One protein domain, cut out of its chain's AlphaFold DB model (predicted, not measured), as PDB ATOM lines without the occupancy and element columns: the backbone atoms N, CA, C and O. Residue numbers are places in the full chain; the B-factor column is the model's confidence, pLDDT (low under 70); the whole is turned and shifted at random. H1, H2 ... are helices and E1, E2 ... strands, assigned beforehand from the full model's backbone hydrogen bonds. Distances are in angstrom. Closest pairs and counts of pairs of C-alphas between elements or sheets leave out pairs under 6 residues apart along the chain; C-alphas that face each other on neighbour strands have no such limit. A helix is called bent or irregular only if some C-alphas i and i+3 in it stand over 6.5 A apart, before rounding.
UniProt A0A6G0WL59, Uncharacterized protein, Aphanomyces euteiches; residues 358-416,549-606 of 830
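This is residues 358 to 416 and 549 to 606 of the 830 residues of an uncharacterized protein of Aphanomyces euteiches (UniProt A0A6G0WL59). One long helix, H4, runs diagonally through the middle of a body of shorter helices; H3 packs on it steeply, and H2, H8, H9, H7 and H5 come near it. A small ribbon of two antiparallel strands, E1 and E2, makes one end of the length, and H1, beside H2 and H8, lies toward the other. The printed part has 117 residues with nine named helices and two named strands: four helices, the strands, then five helices, mostly helix by class. It is compact, with a radius of gyration of the C-alphas of 15.2 A, yet elongated in outline, spanning 54 by 28 by 26 A.

Find C-alpha 408 at (97.309, 194.181, 119.496), where E1, residues 408 to 414, begins its 19.2 A; E2 is residues 549 to 551. Before them, find C-alpha 386 at (127.737, 185.296, 132.479); from there H4, residues 386 to 404, runs 26.7 A. Earlier lie H1, residues 359 to 364, H2, residues 366 to 369, and H3, residues 371 to 379, 12.6 A long. H1 is irregular: C-alphas 360 and 363 are 8.4 A apart. After E2 come H5, residues 552 to 558, 10.0 A; H6, residues 561 to 565; H7, residues 574 to 581, 10.3 A; H8, residues 588 to 592; and H9, residues 597 to 600, ending at C-alpha 600, (111.668, 183.572, 136.468).

Look first at E1 and E2, antiparallel at 126 degrees: N 409 and O 550 are within hydrogen-bond range at 2.8 A. H5 is close to H4 but not clearly touching, the closest C-alphas, Ala 404 and Phe 552, being 6.6 A apart. H3 touches H4 at a steep tilt of 51 degrees, opposite ways, closest at the C-alphas of His 378 and Tyr 392, 5.8 A. H7 only just touches H4, with 3 pairs of C-alphas within 8 A, closest at Val 398 and Val 581, 6.4 A. H6 touches H7, the closest C-alphas being Ala 563 and Lys 574, 6.7 A. H9 only just touches H7, with 3 pairs within 8 A, closest at the C-alphas of Phe 577 and Leu 599, 5.9 A. H8 touches H2, closest at the C-alphas of Phe 369 and Phe 589, 5.2 A. H1 only just touches H8, with 3 pairs within 8 A, closest at the C-alphas of Ala 362 and Phe 592, 7.8 A. In H3 to H8 each O i to N i+4 pair is within range; H1 has 0 of 2, but 2 of 3 O i to N i+3 pairs; H2 and H9 are too short for an i+4 pair.

Look for the farthest C-alphas at Glu 364 and Phe 415, 54.6 A apart. Residues 417 to 548 are not printed, and C-alphas 416 and 549 are 15.0 A apart across that cut. Of the links printed whole, none is long. The mean pLDDT of the printed part is 86.0, with residues 605 to 606 under 70.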
ATOM      1  N   THR A 358     124.854 192.653 144.095       83.31
ATOM      2  CA  THR A 358     124.696 191.733 145.232       83.31
ATOM      3  C   THR A 358     123.406 190.911 145.123       83.31
ATOM      4  O   THR A 358     122.528 191.004 145.983       83.31
ATOM      5  N   LEU A 359     123.263 190.125 144.047       86.06
ATOM      6  CA  LEU A 359     122.047 189.345 143.753       86.06
ATOM      7  C   LEU A 359     121.736 188.266 144.805       86.06
ATOM      8  O   LEU A 359     120.565 187.937 145.002       86.06
ATOM      9  N   ASP A 360     122.746 187.758 145.513       84.12
ATOM     10  CA  ASP A 360     122.570 186.791 146.609       84.12
ATOM     11  C   ASP A 360     121.834 187.391 147.813       84.12
ATOM     12  O   ASP A 360     121.135 186.690 148.540       84.12
ATOM     13  N   TYR A 361     121.919 188.713 147.972       84.44
ATOM     14  CA  TYR A 361     121.252 189.480 149.021       84.44
ATOM     15  C   TYR A 361     120.090 190.308 148.462       84.44
ATOM     16  O   TYR A 361     119.788 191.380 148.976       84.44
ATOM     17  N   ALA A 362     119.435 189.832 147.396       84.62
ATOM     18  CA  ALA A 362     118.397 190.563 146.665       84.62
ATOM     19  C   ALA A 362     117.330 191.225 147.555       84.62
ATOM     20  O   ALA A 362     116.912 192.337 147.242       84.62
ATOM     21  N   ALA A 363     116.929 190.579 148.659       84.00
ATOM     22  CA  ALA A 363     115.964 191.106 149.630       84.00
ATOM     23  C   ALA A 363     116.352 192.493 150.181       84.00
ATOM     24  O   ALA A 363     115.487 193.354 150.317       84.00
ATOM     25  N   GLU A 364     117.649 192.727 150.396       81.88
ATOM     26  CA  GLU A 364     118.199 193.978 150.936       81.88
ATOM     27  C   GLU A 364     118.381 195.065 149.867       81.88
ATOM     28  O   GLU A 364     118.613 196.239 150.172       81.88
ATOM     29  N   PHE A 365     118.280 194.687 148.590       85.19
ATOM     30  CA  PHE A 365     118.514 195.559 147.441       85.19
ATOM     31  C   PHE A 365     117.360 195.482 146.422       85.19
ATOM     32  O   PHE A 365     117.594 195.167 145.248       85.19
ATOM     33  N   PRO A 366     116.112 195.802 146.823       86.25
ATOM     34  CA  PRO A 366     114.943 195.743 145.940       86.25
ATOM     35  C   PRO A 366     115.078 196.612 144.686       86.25
ATOM     36  O   PRO A 366     114.489 196.318 143.645       86.25
ATOM     37  N   GLU A 367     115.875 197.674 144.763       85.19
ATOM     38  CA  GLU A 367     116.104 198.603 143.666       85.19
ATOM     39  C   GLU A 367     116.787 197.983 142.430       85.19
ATOM     40  O   GLU A 367     116.592 198.492 141.324       85.19
ATOM     41  N   LEU A 368     117.490 196.848 142.586       89.06
ATOM     42  CA  LEU A 368     118.092 196.086 141.476       89.06
ATOM     43  C   LEU A 368     117.041 195.544 140.489       89.06
ATOM     44  O   LEU A 368     117.360 195.223 139.347       89.06
ATOM     45  N   PHE A 369     115.781 195.465 140.919       90.06
ATOM     46  CA  PHE A 369     114.665 194.918 140.144       90.06
ATOM     47  C   PHE A 369     113.683 195.997 139.668       90.06
ATOM     48  O   PHE A 369     112.585 195.673 139.207       90.06
ATOM     49  N   SER A 370     114.043 197.278 139.805       87.06
ATOM     50  CA  SER A 370     113.285 198.374 139.192       87.06
ATOM     51  C   SER A 370     113.420 198.324 137.665       87.06
ATOM     52  O   SER A 370     114.454 197.914 137.135       87.06
ATOM     53  N   ALA A 371     112.369 198.720 136.944       80.44
ATOM     54  CA  ALA A 371     112.335 198.622 135.485       80.44
ATOM     55  C   ALA A 371     113.459 199.445 134.834       80.44
ATOM     56  O   ALA A 371     114.110 198.990 133.896       80.44
ATOM     57  N   GLU A 372     113.723 200.638 135.363       82.25
ATOM     58  CA  GLU A 372     114.761 201.541 134.882       82.25
ATOM     59  C   GLU A 372     116.163 200.985 135.133       82.25
ATOM     60  O   GLU A 372     117.007 201.038 134.236       82.25
ATOM     61  N   PHE A 373     116.410 200.397 136.310       87.81
ATOM     62  CA  PHE A 373     117.685 199.746 136.608       87.81
ATOM     63  C   PHE A 373     117.919 198.552 135.677       87.81
ATOM     64  O   PHE A 373     118.982 198.456 135.065       87.81
ATOM     65  N   ILE A 374     116.905 197.697 135.493       88.25
ATOM     66  CA  ILE A 374     116.964 196.557 134.565       88.25
ATOM     67  C   ILE A 374     117.294 197.032 133.148       88.25
ATOM     68  O   ILE A 374     118.169 196.458 132.507       88.25
ATOM     69  N   ASN A 375     116.651 198.099 132.668       83.25
ATOM     70  CA  ASN A 375     116.897 198.633 131.330       83.25
ATOM     71  C   ASN A 375     118.334 199.158 131.162       83.25
ATOM     72  O   ASN A 375     118.956 198.907 130.133       83.25
ATOM     73  N   ILE A 376     118.877 199.872 132.153       86.12
ATOM     74  CA  ILE A 376     120.259 200.383 132.110       86.12
ATOM     75  C   ILE A 376     121.256 199.223 132.120       86.12
ATOM     76  O   ILE A 376     122.154 199.178 131.282       86.12
ATOM     77  N   VAL A 377     121.081 198.269 133.033       90.44
ATOM     78  CA  VAL A 377     122.000 197.136 133.186       90.44
ATOM     79  C   VAL A 377     121.928 196.185 131.991       90.44
ATOM     80  O   VAL A 377     122.964 195.715 131.530       90.44
ATOM     81  N   HIS A 378     120.745 195.987 131.402       87.75
ATOM     82  CA  HIS A 378     120.581 195.229 130.160       87.75
ATOM     83  C   HIS A 378     121.316 195.867 128.965       87.75
ATOM     84  O   HIS A 378     121.762 195.168 128.061       87.75
ATOM     85  N   ARG A 379     121.502 197.192 128.940       86.06
ATOM     86  CA  ARG A 379     122.344 197.839 127.913       86.06
ATOM     87  C   ARG A 379     123.839 197.623 128.150       86.06
ATOM     88  O   ARG A 379     124.619 197.740 127.214       86.06
ATOM     89  N   GLY A 380     124.231 197.324 129.387       88.75
ATOM     90  CA  GLY A 380     125.614 197.144 129.825       88.75
ATOM     91  C   GLY A 380     125.998 195.690 130.092       88.75
ATOM     92  O   GLY A 380     126.869 195.458 130.927       88.75
ATOM     93  N   LEU A 381     125.363 194.717 129.423       89.88
ATOM     94  CA  LEU A 381     125.599 193.282 129.651       89.88
ATOM     95  C   LEU A 381     127.080 192.888 129.527       89.88
ATOM     96  O   LEU A 381     127.539 192.015 130.259       89.88
ATOM     97  N   GLU A 382     127.850 193.557 128.666       90.25
ATOM     98  CA  GLU A 382     129.292 193.309 128.495       90.25
ATOM     99  C   GLU A 382     130.105 193.464 129.795       90.25
ATOM    100  O   GLU A 382     131.130 192.803 129.973       90.25
ATOM    101  N   TYR A 383     129.620 194.278 130.738       92.62
ATOM    102  CA  TYR A 383     130.267 194.548 132.025       92.62
ATOM    103  C   TYR A 383     129.822 193.601 133.149       92.62
ATOM    104  O   TYR A 383     130.235 193.767 134.297       92.62
ATOM    105  N   LEU A 384     128.972 192.620 132.841       93.69
ATOM    106  CA  LEU A 384     128.383 191.685 133.802       93.69
ATOM    107  C   LEU A 384     128.967 190.285 133.650       93.69
ATOM    108  O   LEU A 384     129.396 189.910 132.559       93.69
ATOM    109  N   THR A 385     129.020 189.488 134.717       92.75
ATOM    110  CA  THR A 385     129.383 188.057 134.638       92.75
ATOM    111  C   THR A 385     128.362 187.278 133.796       92.75
ATOM    112  O   THR A 385     127.239 187.746 133.632       92.75
ATOM    113  N   PRO A 386     128.700 186.096 133.248       90.88
ATOM    114  CA  PRO A 386     127.737 185.296 132.479       90.88
ATOM    115  C   PRO A 386     126.424 185.020 133.234       90.88
ATOM    116  O   PRO A 386     125.344 185.120 132.652       90.88
ATOM    117  N   ASP A 387     126.504 184.769 134.543       89.38
ATOM    118  CA  ASP A 387     125.331 184.535 135.392       89.38
ATOM    119  C   ASP A 387     124.486 185.807 135.570       89.38
ATOM    120  O   ASP A 387     123.261 185.779 135.437       89.38
ATOM    121  N   GLU A 388     125.131 186.953 135.813       92.62
ATOM    122  CA  GLU A 388     124.459 188.255 135.890       92.62
ATOM    123  C   GLU A 388     123.799 188.619 134.550       92.62
ATOM    124  O   GLU A 388     122.658 189.086 134.531       92.62
ATOM    125  N   GLN A 389     124.480 188.371 133.426       91.94
ATOM    126  CA  GLN A 389     123.933 188.602 132.088       91.94
ATOM    127  C   GLN A 389     122.652 187.805 131.873       91.94
ATOM    128  O   GLN A 389     121.649 188.364 131.427       91.94
ATOM    129  N   PHE A 390     122.662 186.519 132.229       89.56
ATOM    130  CA  PHE A 390     121.488 185.663 132.130       89.56
ATOM    131  C   PHE A 390     120.315 186.213 132.952       89.56
ATOM    132  O   PHE A 390     119.209 186.365 132.426       89.56
ATOM    133  N   VAL A 391     120.557 186.597 134.211       91.75
ATOM    134  CA  VAL A 391     119.523 187.173 135.086       91.75
ATOM    135  C   VAL A 391     118.918 188.442 134.480       91.75
ATOM    136  O   VAL A 391     117.694 188.552 134.389       91.75
ATOM    137  N   TYR A 392     119.740 189.395 134.032       91.62
ATOM    138  CA  TYR A 392     119.230 190.660 133.494       91.62
ATOM    139  C   TYR A 392     118.585 190.520 132.111       91.62
ATOM    140  O   TYR A 392     117.636 191.253 131.834       91.62
ATOM    141  N   ARG A 393     118.998 189.551 131.277       88.31
ATOM    142  CA  ARG A 393     118.277 189.183 130.040       88.31
ATOM    143  C   ARG A 393     116.862 188.686 130.356       88.31
ATOM    144  O   ARG A 393     115.901 189.164 129.755       88.31
ATOM    145  N   GLN A 394     116.712 187.799 131.344       88.56
ATOM    146  CA  GLN A 394     115.398 187.287 131.759       88.56
ATOM    147  C   GLN A 394     114.513 188.385 132.368       88.56
ATOM    148  O   GLN A 394     113.362 188.560 131.961       88.56
ATOM    149  N   LEU A 395     115.053 189.183 133.295       90.25
ATOM    150  CA  LEU A 395     114.332 190.309 133.901       90.25
ATOM    151  C   LEU A 395     113.866 191.322 132.847       90.25
ATOM    152  O   LEU A 395     112.725 191.790 132.901       90.25
ATOM    153  N   PHE A 396     114.722 191.629 131.869       87.25
ATOM    154  CA  PHE A 396     114.383 192.511 130.760       87.25
ATOM    155  C   PHE A 396     113.271 191.920 129.886       87.25
ATOM    156  O   PHE A 396     112.274 192.599 129.638       87.25
ATOM    157  N   ALA A 397     113.375 190.648 129.487       85.06
ATOM    158  CA  ALA A 397     112.356 189.971 128.683       85.06
ATOM    159  C   ALA A 397     110.982 189.956 129.377       85.06
ATOM    160  O   ALA A 397     109.973 190.305 128.763       85.06
ATOM    161  N   VAL A 398     110.930 189.640 130.676       86.88
ATOM    162  CA  VAL A 398     109.687 189.678 131.467       86.88
ATOM    163  C   VAL A 398     109.118 191.091 131.561       86.88
ATOM    164  O   VAL A 398     107.914 191.282 131.369       86.88
ATOM    165  N   ASN A 399     109.960 192.094 131.820       85.19
ATOM    166  CA  ASN A 399     109.526 193.489 131.841       85.19
ATOM    167  C   ASN A 399     108.903 193.895 130.491       85.19
ATOM    168  O   ASN A 399     107.811 194.466 130.444       85.19
ATOM    169  N   ARG A 400     109.542 193.516 129.379       82.88
ATOM    170  CA  ARG A 400     109.055 193.763 128.015       82.88
ATOM    171  C   ARG A 400     107.753 193.029 127.704       82.88
ATOM    172  O   ARG A 400     106.843 193.644 127.152       82.88
ATOM    173  N   MET A 401     107.613 191.766 128.106       83.31
ATOM    174  CA  MET A 401     106.363 191.010 127.966       83.31
ATOM    175  C   MET A 401     105.207 191.707 128.687       83.31
ATOM    176  O   MET A 401     104.145 191.910 128.099       83.31
ATOM    177  N   ARG A 402     105.421 192.154 129.932       83.75
ATOM    178  CA  ARG A 402     104.409 192.888 130.713       83.75
ATOM    179  C   ARG A 402     103.956 194.172 130.019       83.75
ATOM    180  O   ARG A 402     102.760 194.462 130.011       83.75
ATOM    181  N   LEU A 403     104.883 194.908 129.402       78.94
ATOM    182  CA  LEU A 403     104.575 196.099 128.600       78.94
ATOM    183  C   LEU A 403     103.836 195.750 127.298       78.94
ATOM    184  O   LEU A 403     102.924 196.467 126.891       78.94
ATOM    185  N   ALA A 404     104.206 194.644 126.652       80.25
ATOM    186  CA  ALA A 404     103.597 194.183 125.409       80.25
ATOM    187  C   ALA A 404     102.212 193.542 125.602       80.25
ATOM    188  O   ALA A 404     101.477 193.415 124.630       80.25
ATOM    189  N   ALA A 405     101.820 193.181 126.830       77.88
ATOM    190  CA  ALA A 405     100.614 192.404 127.135       77.88
ATOM    191  C   ALA A 405      99.328 192.907 126.449       77.88
ATOM    192  O   ALA A 405      98.511 192.107 125.994       77.88
ATOM    193  N   THR A 406      99.137 194.226 126.366       74.19
ATOM    194  CA  THR A 406      97.946 194.849 125.762       74.19
ATOM    195  C   THR A 406      98.122 195.239 124.299       74.19
ATOM    196  O   THR A 406      97.144 195.675 123.681       74.19
ATOM    197  N   LYS A 407      99.330 195.096 123.732       75.12
ATOM    198  CA  LYS A 407      99.569 195.359 122.312       75.12
ATOM    199  C   LYS A 407      98.724 194.407 121.480       75.12
ATOM    200  O   LYS A 407      98.617 193.220 121.791       75.12
ATOM    201  N   LYS A 408      98.105 194.955 120.440       77.12
ATOM    202  CA  LYS A 408      97.309 194.181 119.496       77.12
ATOM    203  C   LYS A 408      98.220 193.575 118.443       77.12
ATOM    204  O   LYS A 408      99.131 194.237 117.958       77.12
ATOM    205  N   VAL A 409      97.942 192.329 118.115       82.25
ATOM    206  CA  VAL A 409      98.627 191.536 117.110       82.25
ATOM    207  C   VAL A 409      97.570 191.093 116.116       82.25
ATOM    208  O   VAL A 409      96.569 190.476 116.493       82.25
ATOM    209  N   ASP A 410      97.788 191.442 114.856       85.88
ATOM    210  CA  ASP A 410      96.891 191.057 113.781       85.88
ATOM    211  C   ASP A 410      97.272 189.664 113.279       85.88
ATOM    212  O   ASP A 410      98.425 189.390 112.947       85.88
ATOM    213  N   LEU A 411      96.292 188.766 113.245       88.75
ATOM    214  CA  LEU A 411      96.455 187.388 112.801       88.75
ATOM    215  C   LEU A 411      95.321 186.993 111.863       88.75
ATOM    216  O   LEU A 411      94.238 187.576 111.884       88.75
ATOM    217  N   THR A 412      95.559 185.980 111.039       88.88
ATOM    218  CA  THR A 412      94.566 185.484 110.081       88.88
ATOM    219  C   THR A 412      94.275 184.015 110.354       88.88
ATOM    220  O   THR A 412      95.199 183.215 110.476       88.88
ATOM    221  N   THR A 413      92.997 183.645 110.434       91.44
ATOM    222  CA  THR A 413      92.537 182.252 110.577       91.44
ATOM    223  C   THR A 413      91.585 181.875 109.441       91.44
ATOM    224  O   THR A 413      91.189 182.716 108.627       91.44
ATOM    225  N   GLY A 414      91.221 180.594 109.355       88.69
ATOM    226  CA  GLY A 414      90.140 180.146 108.480       88.69
ATOM    227  C   GLY A 414      88.783 180.727 108.894       88.69
ATOM    228  O   GLY A 414      88.478 180.876 110.077       88.69
ATOM    229  N   PHE A 415      87.935 181.036 107.913       90.50
ATOM    230  CA  PHE A 415      86.635 181.670 108.160       90.50
ATOM    231  C   PHE A 415      85.753 180.896 109.161       90.50
ATOM    232  O   PHE A 415      85.759 179.663 109.183       90.50
ATOM    233  N   ALA A 416      84.982 181.612 109.984       88.06
ATOM    234  CA  ALA A 416      84.065 181.051 110.984       88.06
ATOM    235  C   ALA A 416      82.612 181.453 110.664       88.06
ATOM    236  O   ALA A 416      82.188 182.560 111.015       88.06
ATOM    237  N   SER A 549      92.284 190.907 115.421       86.25
ATOM    238  CA  SER A 549      93.223 191.743 116.163       86.25
ATOM    239  C   SER A 549      93.119 191.360 117.636       86.25
ATOM    240  O   SER A 549      92.107 191.646 118.284       86.25
ATOM    241  N   VAL A 550      94.120 190.638 118.138       87.56
ATOM    242  CA  VAL A 550      94.105 189.966 119.449       87.56
ATOM    243  C   VAL A 550      95.206 190.551 120.326       87.56
ATOM    244  O   VAL A 550      96.234 190.984 119.814       87.56
ATOM    245  N   LYS A 551      95.017 190.616 121.647       83.50
ATOM    246  CA  LYS A 551      96.094 191.095 122.523       83.50
ATOM    247  C   LYS A 551      97.201 190.050 122.603       83.50
ATOM    248  O   LYS A 551      96.921 188.855 122.629       83.50
ATOM    249  N   PHE A 552      98.445 190.504 122.727       85.00
ATOM    250  CA  PHE A 552      99.598 189.621 122.909       85.00
ATOM    251  C   PHE A 552      99.410 188.643 124.078       85.00
ATOM    252  O   PHE A 552      99.716 187.464 123.935       85.00
ATOM    253  N   PHE A 553      98.854 189.117 125.200       85.94
ATOM    254  CA  PHE A 553      98.526 188.268 126.346       85.94
ATOM    255  C   PHE A 553      97.609 187.098 125.969       85.94
ATOM    256  O   PHE A 553      97.960 185.950 126.226       85.94
ATOM    257  N   ASP A 554      96.474 187.388 125.325       88.19
ATOM    258  CA  ASP A 554      95.474 186.375 124.968       88.19
ATOM    259  C   ASP A 554      96.079 185.340 123.998       88.19
ATOM    260  O   ASP A 554      95.857 184.139 124.127       88.19
ATOM    261  N   LEU A 555      96.918 185.799 123.059       89.06
ATOM    262  CA  LEU A 555      97.608 184.922 122.113       89.06
ATOM    263  C   LEU A 555      98.635 184.006 122.799       89.06
ATOM    264  O   LEU A 555      98.733 182.832 122.434       89.06
ATOM    265  N   LEU A 556      99.402 184.524 123.766       89.12
ATOM    266  CA  LEU A 556     100.401 183.739 124.498       89.12
ATOM    267  C   LEU A 556      99.748 182.742 125.464       89.12
ATOM    268  O   LEU A 556     100.259 181.635 125.623       89.12
ATOM    269  N   ASP A 557      98.615 183.103 126.069       90.62
ATOM    270  CA  ASP A 557      97.848 182.207 126.940       90.62
ATOM    271  C   ASP A 557      97.248 181.025 126.161       90.62
ATOM    272  O   ASP A 557      97.335 179.883 126.614       90.62
ATOM    273  N   GLU A 558      96.744 181.268 124.944       90.12
ATOM    274  CA  GLU A 558      96.282 180.213 124.027       90.12
ATOM    275  C   GLU A 558      97.443 179.359 123.469       90.12
ATOM    276  O   GLU A 558      97.245 178.194 123.121       90.12
ATOM    277  N   ASN A 559      98.666 179.906 123.399       90.62
ATOM    278  CA  ASN A 559      99.830 179.279 122.757       90.62
ATOM    279  C   ASN A 559     101.071 179.279 123.657       90.62
ATOM    280  O   ASN A 559     102.126 179.803 123.299       90.62
ATOM    281  N   ARG A 560     100.981 178.638 124.821       91.19
ATOM    282  CA  ARG A 560     102.051 178.657 125.840       91.19
ATOM    283  C   ARG A 560     103.384 178.062 125.376       91.19
ATOM    284  O   ARG A 560     104.438 178.426 125.889       91.19
ATOM    285  N   THR A 561     103.365 177.180 124.377       87.81
ATOM    286  CA  THR A 561     104.574 176.633 123.730       87.81
ATOM    287  C   THR A 561     105.410 177.702 123.029       87.81
ATOM    288  O   THR A 561     106.612 177.512 122.861       87.81
ATOM    289  N   LEU A 562     104.816 178.846 122.683       87.25
ATOM    290  CA  LEU A 562     105.527 179.986 122.117       87.25
ATOM    291  C   LEU A 562     106.578 180.545 123.091       87.25
ATOM    292  O   LEU A 562     107.671 180.899 122.662       87.25
ATOM    293  N   ALA A 563     106.301 180.543 124.401       86.81
ATOM    294  CA  ALA A 563     107.270 180.975 125.413       86.81
ATOM    295  C   ALA A 563     108.505 180.058 125.471       86.81
ATOM    296  O   ALA A 563     109.615 180.522 125.724       86.81
ATOM    297  N   VAL A 564     108.320 178.762 125.202       87.62
ATOM    298  CA  VAL A 564     109.416 177.783 125.120       87.62
ATOM    299  C   VAL A 564     110.219 177.987 123.842       87.62
ATOM    300  O   VAL A 564     111.446 177.956 123.863       87.62
ATOM    301  N   ALA A 565     109.523 178.222 122.732       83.69
ATOM    302  CA  ALA A 565     110.132 178.398 121.424       83.69
ATOM    303  C   ALA A 565     110.979 179.677 121.330       83.69
ATOM    304  O   ALA A 565     112.012 179.668 120.674       83.69
ATOM    305  N   PHE A 566     110.592 180.738 122.043       81.06
ATOM    306  CA  PHE A 566     111.404 181.949 122.210       81.06
ATOM    307  C   PHE A 566     112.465 181.846 123.319       81.06
ATOM    308  O   PHE A 566     113.136 182.830 123.619       81.06
ATOM    309  N   GLY A 567     112.610 180.686 123.966       83.62
ATOM    310  CA  GLY A 567     113.620 180.463 125.002       83.62
ATOM    311  C   GLY A 567     113.363 181.186 126.330       83.62
ATOM    312  O   GLY A 567     114.246 181.197 127.187       83.62
ATOM    313  N   TRP A 568     112.174 181.763 126.544       86.12
ATOM    314  CA  TRP A 568     111.818 182.460 127.791       86.12
ATOM    315  C   TRP A 568     111.609 181.510 128.969       86.12
ATOM    316  O   TRP A 568     111.736 181.908 130.122       86.12
ATOM    317  N   THR A 569     111.279 180.249 128.695       89.12
ATOM    318  CA  THR A 569     111.070 179.222 129.719       89.12
ATOM    319  C   THR A 569     111.308 177.824 129.147       89.12
ATOM    320  O   THR A 569     111.372 177.640 127.930       89.12
ATOM    321  N   MET A 570     111.426 176.817 130.011       86.75
ATOM    322  CA  MET A 570     111.455 175.410 129.603       86.75
ATOM    323  C   MET A 570     110.039 174.838 129.500       86.75
ATOM    324  O   MET A 570     109.119 175.289 130.179       86.75
ATOM    325  N   ASP A 571     109.873 173.775 128.706       86.44
ATOM    326  CA  ASP A 571     108.566 173.133 128.488       86.44
ATOM    327  C   ASP A 571     107.872 172.696 129.789       86.44
ATOM    328  O   ASP A 571     106.664 172.868 129.931       86.44
ATOM    329  N   VAL A 572     108.652 172.244 130.777       88.81
ATOM    330  CA  VAL A 572     108.167 171.840 132.110       88.81
ATOM    331  C   VAL A 572     107.541 173.007 132.888       88.81
ATOM    332  O   VAL A 572     106.657 172.797 133.713       88.81
ATOM    333  N   PHE A 573     107.980 174.242 132.635       88.50
ATOM    334  CA  PHE A 573     107.603 175.423 133.414       88.50
ATOM    335  C   PHE A 573     106.641 176.370 132.691       88.50
ATOM    336  O   PHE A 573     106.131 177.296 133.324       88.50
ATOM    337  N   LYS A 574     106.341 176.130 131.404       89.94
ATOM    338  CA  LYS A 574     105.587 177.059 130.543       89.94
ATOM    339  C   LYS A 574     104.260 177.521 131.138       89.94
ATOM    340  O   LYS A 574     103.934 178.702 131.066       89.94
ATOM    341  N   ASP A 575     103.516 176.611 131.764       89.56
ATOM    342  CA  ASP A 575     102.185 176.917 132.277       89.56
ATOM    343  C   ASP A 575     102.232 177.857 133.478       89.56
ATOM    344  O   ASP A 575     101.511 178.855 133.530       89.56
ATOM    345  N   ASN A 576     103.122 177.561 134.424       90.69
ATOM    346  CA  ASN A 576     103.306 178.377 135.617       90.69
ATOM    347  C   ASN A 576     103.975 179.712 135.272       90.69
ATOM    348  O   ASN A 576     103.599 180.744 135.823       90.69
ATOM    349  N   PHE A 577     104.911 179.712 134.318       91.38
ATOM    350  CA  PHE A 577     105.558 180.926 133.835       91.38
ATOM    351  C   PHE A 577     104.547 181.908 133.231       91.38
ATOM    352  O   PHE A 577     104.479 183.050 133.680       91.38
ATOM    353  N   VAL A 578     103.720 181.472 132.271       90.06
ATOM    354  CA  VAL A 578     102.728 182.347 131.611       90.06
ATOM    355  C   VAL A 578     101.691 182.878 132.609       90.06
ATOM    356  O   VAL A 578     101.289 184.039 132.517       90.06
ATOM    357  N   ASN A 579     101.320 182.085 133.619       89.25
ATOM    358  CA  ASN A 579     100.419 182.531 134.685       89.25
ATOM    359  C   ASN A 579     101.022 183.666 135.540       89.25
ATOM    360  O   ASN A 579     100.316 184.608 135.896       89.25
ATOM    361  N   LEU A 580     102.318 183.592 135.871       89.50
ATOM    362  CA  LEU A 580     102.990 184.566 136.743       89.50
ATOM    363  C   LEU A 580     103.525 185.791 135.990       89.50
ATOM    364  O   LEU A 580     103.570 186.897 136.541       89.50
ATOM    365  N   VAL A 581     103.918 185.630 134.722       87.69
ATOM    366  CA  VAL A 581     104.600 186.681 133.956       87.69
ATOM    367  C   VAL A 581     103.736 187.932 133.799       87.69
ATOM    368  O   VAL A 581     104.256 189.042 133.889       87.69
ATOM    369  N   PHE A 582     102.415 187.776 133.670       84.00
ATOM    370  CA  PHE A 582     101.467 188.884 133.529       84.00
ATOM    371  C   PHE A 582     100.722 189.250 134.822       84.00
ATOM    372  O   PHE A 582      99.865 190.141 134.792       84.00
ATOM    373  N   ASP A 583     101.044 188.624 135.961       84.00
ATOM    374  CA  ASP A 583     100.439 189.000 137.238       84.00
ATOM    375  C   ASP A 583     100.950 190.375 137.694       84.00
ATOM    376  O   ASP A 583     102.077 190.548 138.164       84.00
ATOM    377  N   LYS A 584     100.075 191.378 137.583       70.25
ATOM    378  CA  LYS A 584     100.358 192.764 137.981       70.25
ATOM    379  C   LYS A 584     100.562 192.936 139.489       70.25
ATOM    380  O   LYS A 584     101.091 193.965 139.901       70.25
ATOM    381  N   ARG A 585     100.134 191.979 140.320       79.00
ATOM    382  CA  ARG A 585     100.302 192.025 141.785       79.00
ATOM    383  C   ARG A 585     101.707 191.598 142.212       79.00
ATOM    384  O   ARG A 585     102.154 191.959 143.304       79.00
ATOM    385  N   LEU A 586     102.405 190.864 141.347       84.06
ATOM    386  CA  LEU A 586     103.736 190.329 141.591       84.06
ATOM    387  C   LEU A 586     104.804 191.226 140.944       84.06
ATOM    388  O   LEU A 586     105.042 191.181 139.734       84.06
ATOM    389  N   SER A 587     105.474 192.061 141.744       87.12
ATOM    390  CA  SER A 587     106.629 192.831 141.260       87.12
ATOM    391  C   SER A 587     107.809 191.909 140.932       87.12
ATOM    392  O   SER A 587     107.912 190.813 141.480       87.12
ATOM    393  N   LEU A 588     108.718 192.359 140.059       87.94
ATOM    394  CA  LEU A 588     109.915 191.587 139.700       87.94
ATOM    395  C   LEU A 588     110.783 191.276 140.922       87.94
ATOM    396  O   LEU A 588     111.241 190.150 141.065       87.94
ATOM    397  N   PHE A 589     110.915 192.238 141.841       89.56
ATOM    398  CA  PHE A 589     111.548 192.026 143.141       89.56
ATOM    399  C   PHE A 589     110.906 190.861 143.903       89.56
ATOM    400  O   PHE A 589     111.589 189.896 144.229       89.56
ATOM    401  N   LYS A 590     109.582 190.914 144.123       88.75
ATOM    402  CA  LYS A 590     108.859 189.877 144.872       88.75
ATOM    403  C   LYS A 590     108.977 188.505 144.217       88.75
ATOM    404  O   LYS A 590     109.062 187.518 144.936       88.75
ATOM    405  N   TRP A 591     108.972 188.440 142.886       90.44
ATOM    406  CA  TRP A 591     109.150 187.185 142.157       90.44
ATOM    407  C   TRP A 591     110.573 186.641 142.311       90.44
ATOM    408  O   TRP A 591     110.762 185.464 142.594       90.44
ATOM    409  N   PHE A 592     111.587 187.496 142.187       90.06
ATOM    410  CA  PHE A 592     112.976 187.068 142.321       90.06
ATOM    411  C   PHE A 592     113.315 186.594 143.741       90.06
ATOM    412  O   PHE A 592     114.154 185.712 143.905       90.06
ATOM    413  N   THR A 593     112.669 187.152 144.766       88.38
ATOM    414  CA  THR A 593     112.868 186.752 146.167       88.38
ATOM    415  C   THR A 593     111.906 185.662 146.647       88.38
ATOM    416  O   THR A 593     111.997 185.256 147.804       88.38
ATOM    417  N   SER A 594     110.956 185.204 145.824       87.94
ATOM    418  CA  SER A 594     110.022 184.138 146.208       87.94
ATOM    419  C   SER A 594     110.584 182.745 145.917       87.94
ATOM    420  O   SER A 594     111.609 182.575 145.255       87.94
ATOM    421  N   GLN A 595     109.864 181.718 146.377       82.81
ATOM    422  CA  GLN A 595     110.152 180.317 146.040       82.81
ATOM    423  C   GLN A 595     110.046 180.043 144.525       82.81
ATOM    424  O   GLN A 595     110.647 179.095 144.026       82.81
ATOM    425  N   ASP A 596     109.358 180.915 143.782       83.06
ATOM    426  CA  ASP A 596     109.140 180.813 142.337       83.06
ATOM    427  C   ASP A 596     110.261 181.457 141.497       83.06
ATOM    428  O   ASP A 596     110.131 181.554 140.273       83.06
ATOM    429  N   LYS A 597     111.380 181.879 142.113       87.12
ATOM    430  CA  LYS A 597     112.566 182.422 141.414       87.12
ATOM    431  C   LYS A 597     113.034 181.517 140.269       87.12
ATOM    432  O   LYS A 597     113.445 182.009 139.220       87.12
ATOM    433  N   ALA A 598     112.943 180.199 140.448       85.50
ATOM    434  CA  ALA A 598     113.318 179.226 139.424       85.50
ATOM    435  C   ALA A 598     112.474 179.355 138.144       85.50
ATOM    436  O   ALA A 598     112.997 179.136 137.059       85.50
ATOM    437  N   LEU A 599     111.201 179.760 138.249       86.38
ATOM    438  CA  LEU A 599     110.340 180.010 137.088       86.38
ATOM    439  C   LEU A 599     110.776 181.273 136.337       86.38
ATOM    440  O   LEU A 599     110.821 181.262 135.111       86.38
ATOM    441  N   LEU A 600     111.149 182.333 137.059       85.88
ATOM    442  CA  LEU A 600     111.668 183.572 136.468       85.88
ATOM    443  C   LEU A 600     112.990 183.346 135.719       85.88
ATOM    444  O   LEU A 600     113.230 183.957 134.685       85.88
ATOM    445  N   LEU A 601     113.834 182.455 136.240       87.56
ATOM    446  CA  LEU A 601     115.146 182.113 135.683       87.56
ATOM    447  C   LEU A 601     115.126 180.792 134.895       87.56
ATOM    448  O   LEU A 601     116.158 180.149 134.738       87.56
ATOM    449  N   SER A 602     113.950 180.377 134.412       83.50
ATOM    450  CA  SER A 602     113.770 179.108 133.696       83.50
ATOM    451  C   SER A 602     114.092 179.180 132.203       83.50
ATOM    452  O   SER A 602     113.991 178.164 131.523       83.50
ATOM    453  N   GLY A 603     114.421 180.352 131.661       78.12
ATOM    454  CA  GLY A 603     114.767 180.495 130.248       78.12
ATOM    455  C   GLY A 603     116.085 179.814 129.881       78.12
ATOM    456  O   GLY A 603     116.905 179.487 130.740       78.12
ATOM    457  N   ARG A 604     116.312 179.601 128.583       71.38
ATOM    458  CA  ARG A 604     117.615 179.121 128.103       71.38
ATOM    459  C   ARG A 604     118.617 180.280 128.073       71.38
ATOM    460  O   ARG A 604     118.217 181.402 127.753       71.38
ATOM    461  N   PRO A 605     119.904 180.048 128.385       60.28
ATOM    462  CA  PRO A 605     120.941 181.030 128.100       60.28
ATOM    463  C   PRO A 605     120.984 181.225 126.584       60.28
ATOM    464  O   PRO A 605     121.284 180.277 125.862       60.28
ATOM    465  N   SER A 606     120.631 182.412 126.096       56.12
ATOM    466  CA  SER A 606     120.790 182.730 124.679       56.12
ATOM    467  C   SER A 606     122.277 182.819 124.362       56.12
ATOM    468  O   SER A 606     123.002 183.583 125.005       56.12
TER     469      SER A 606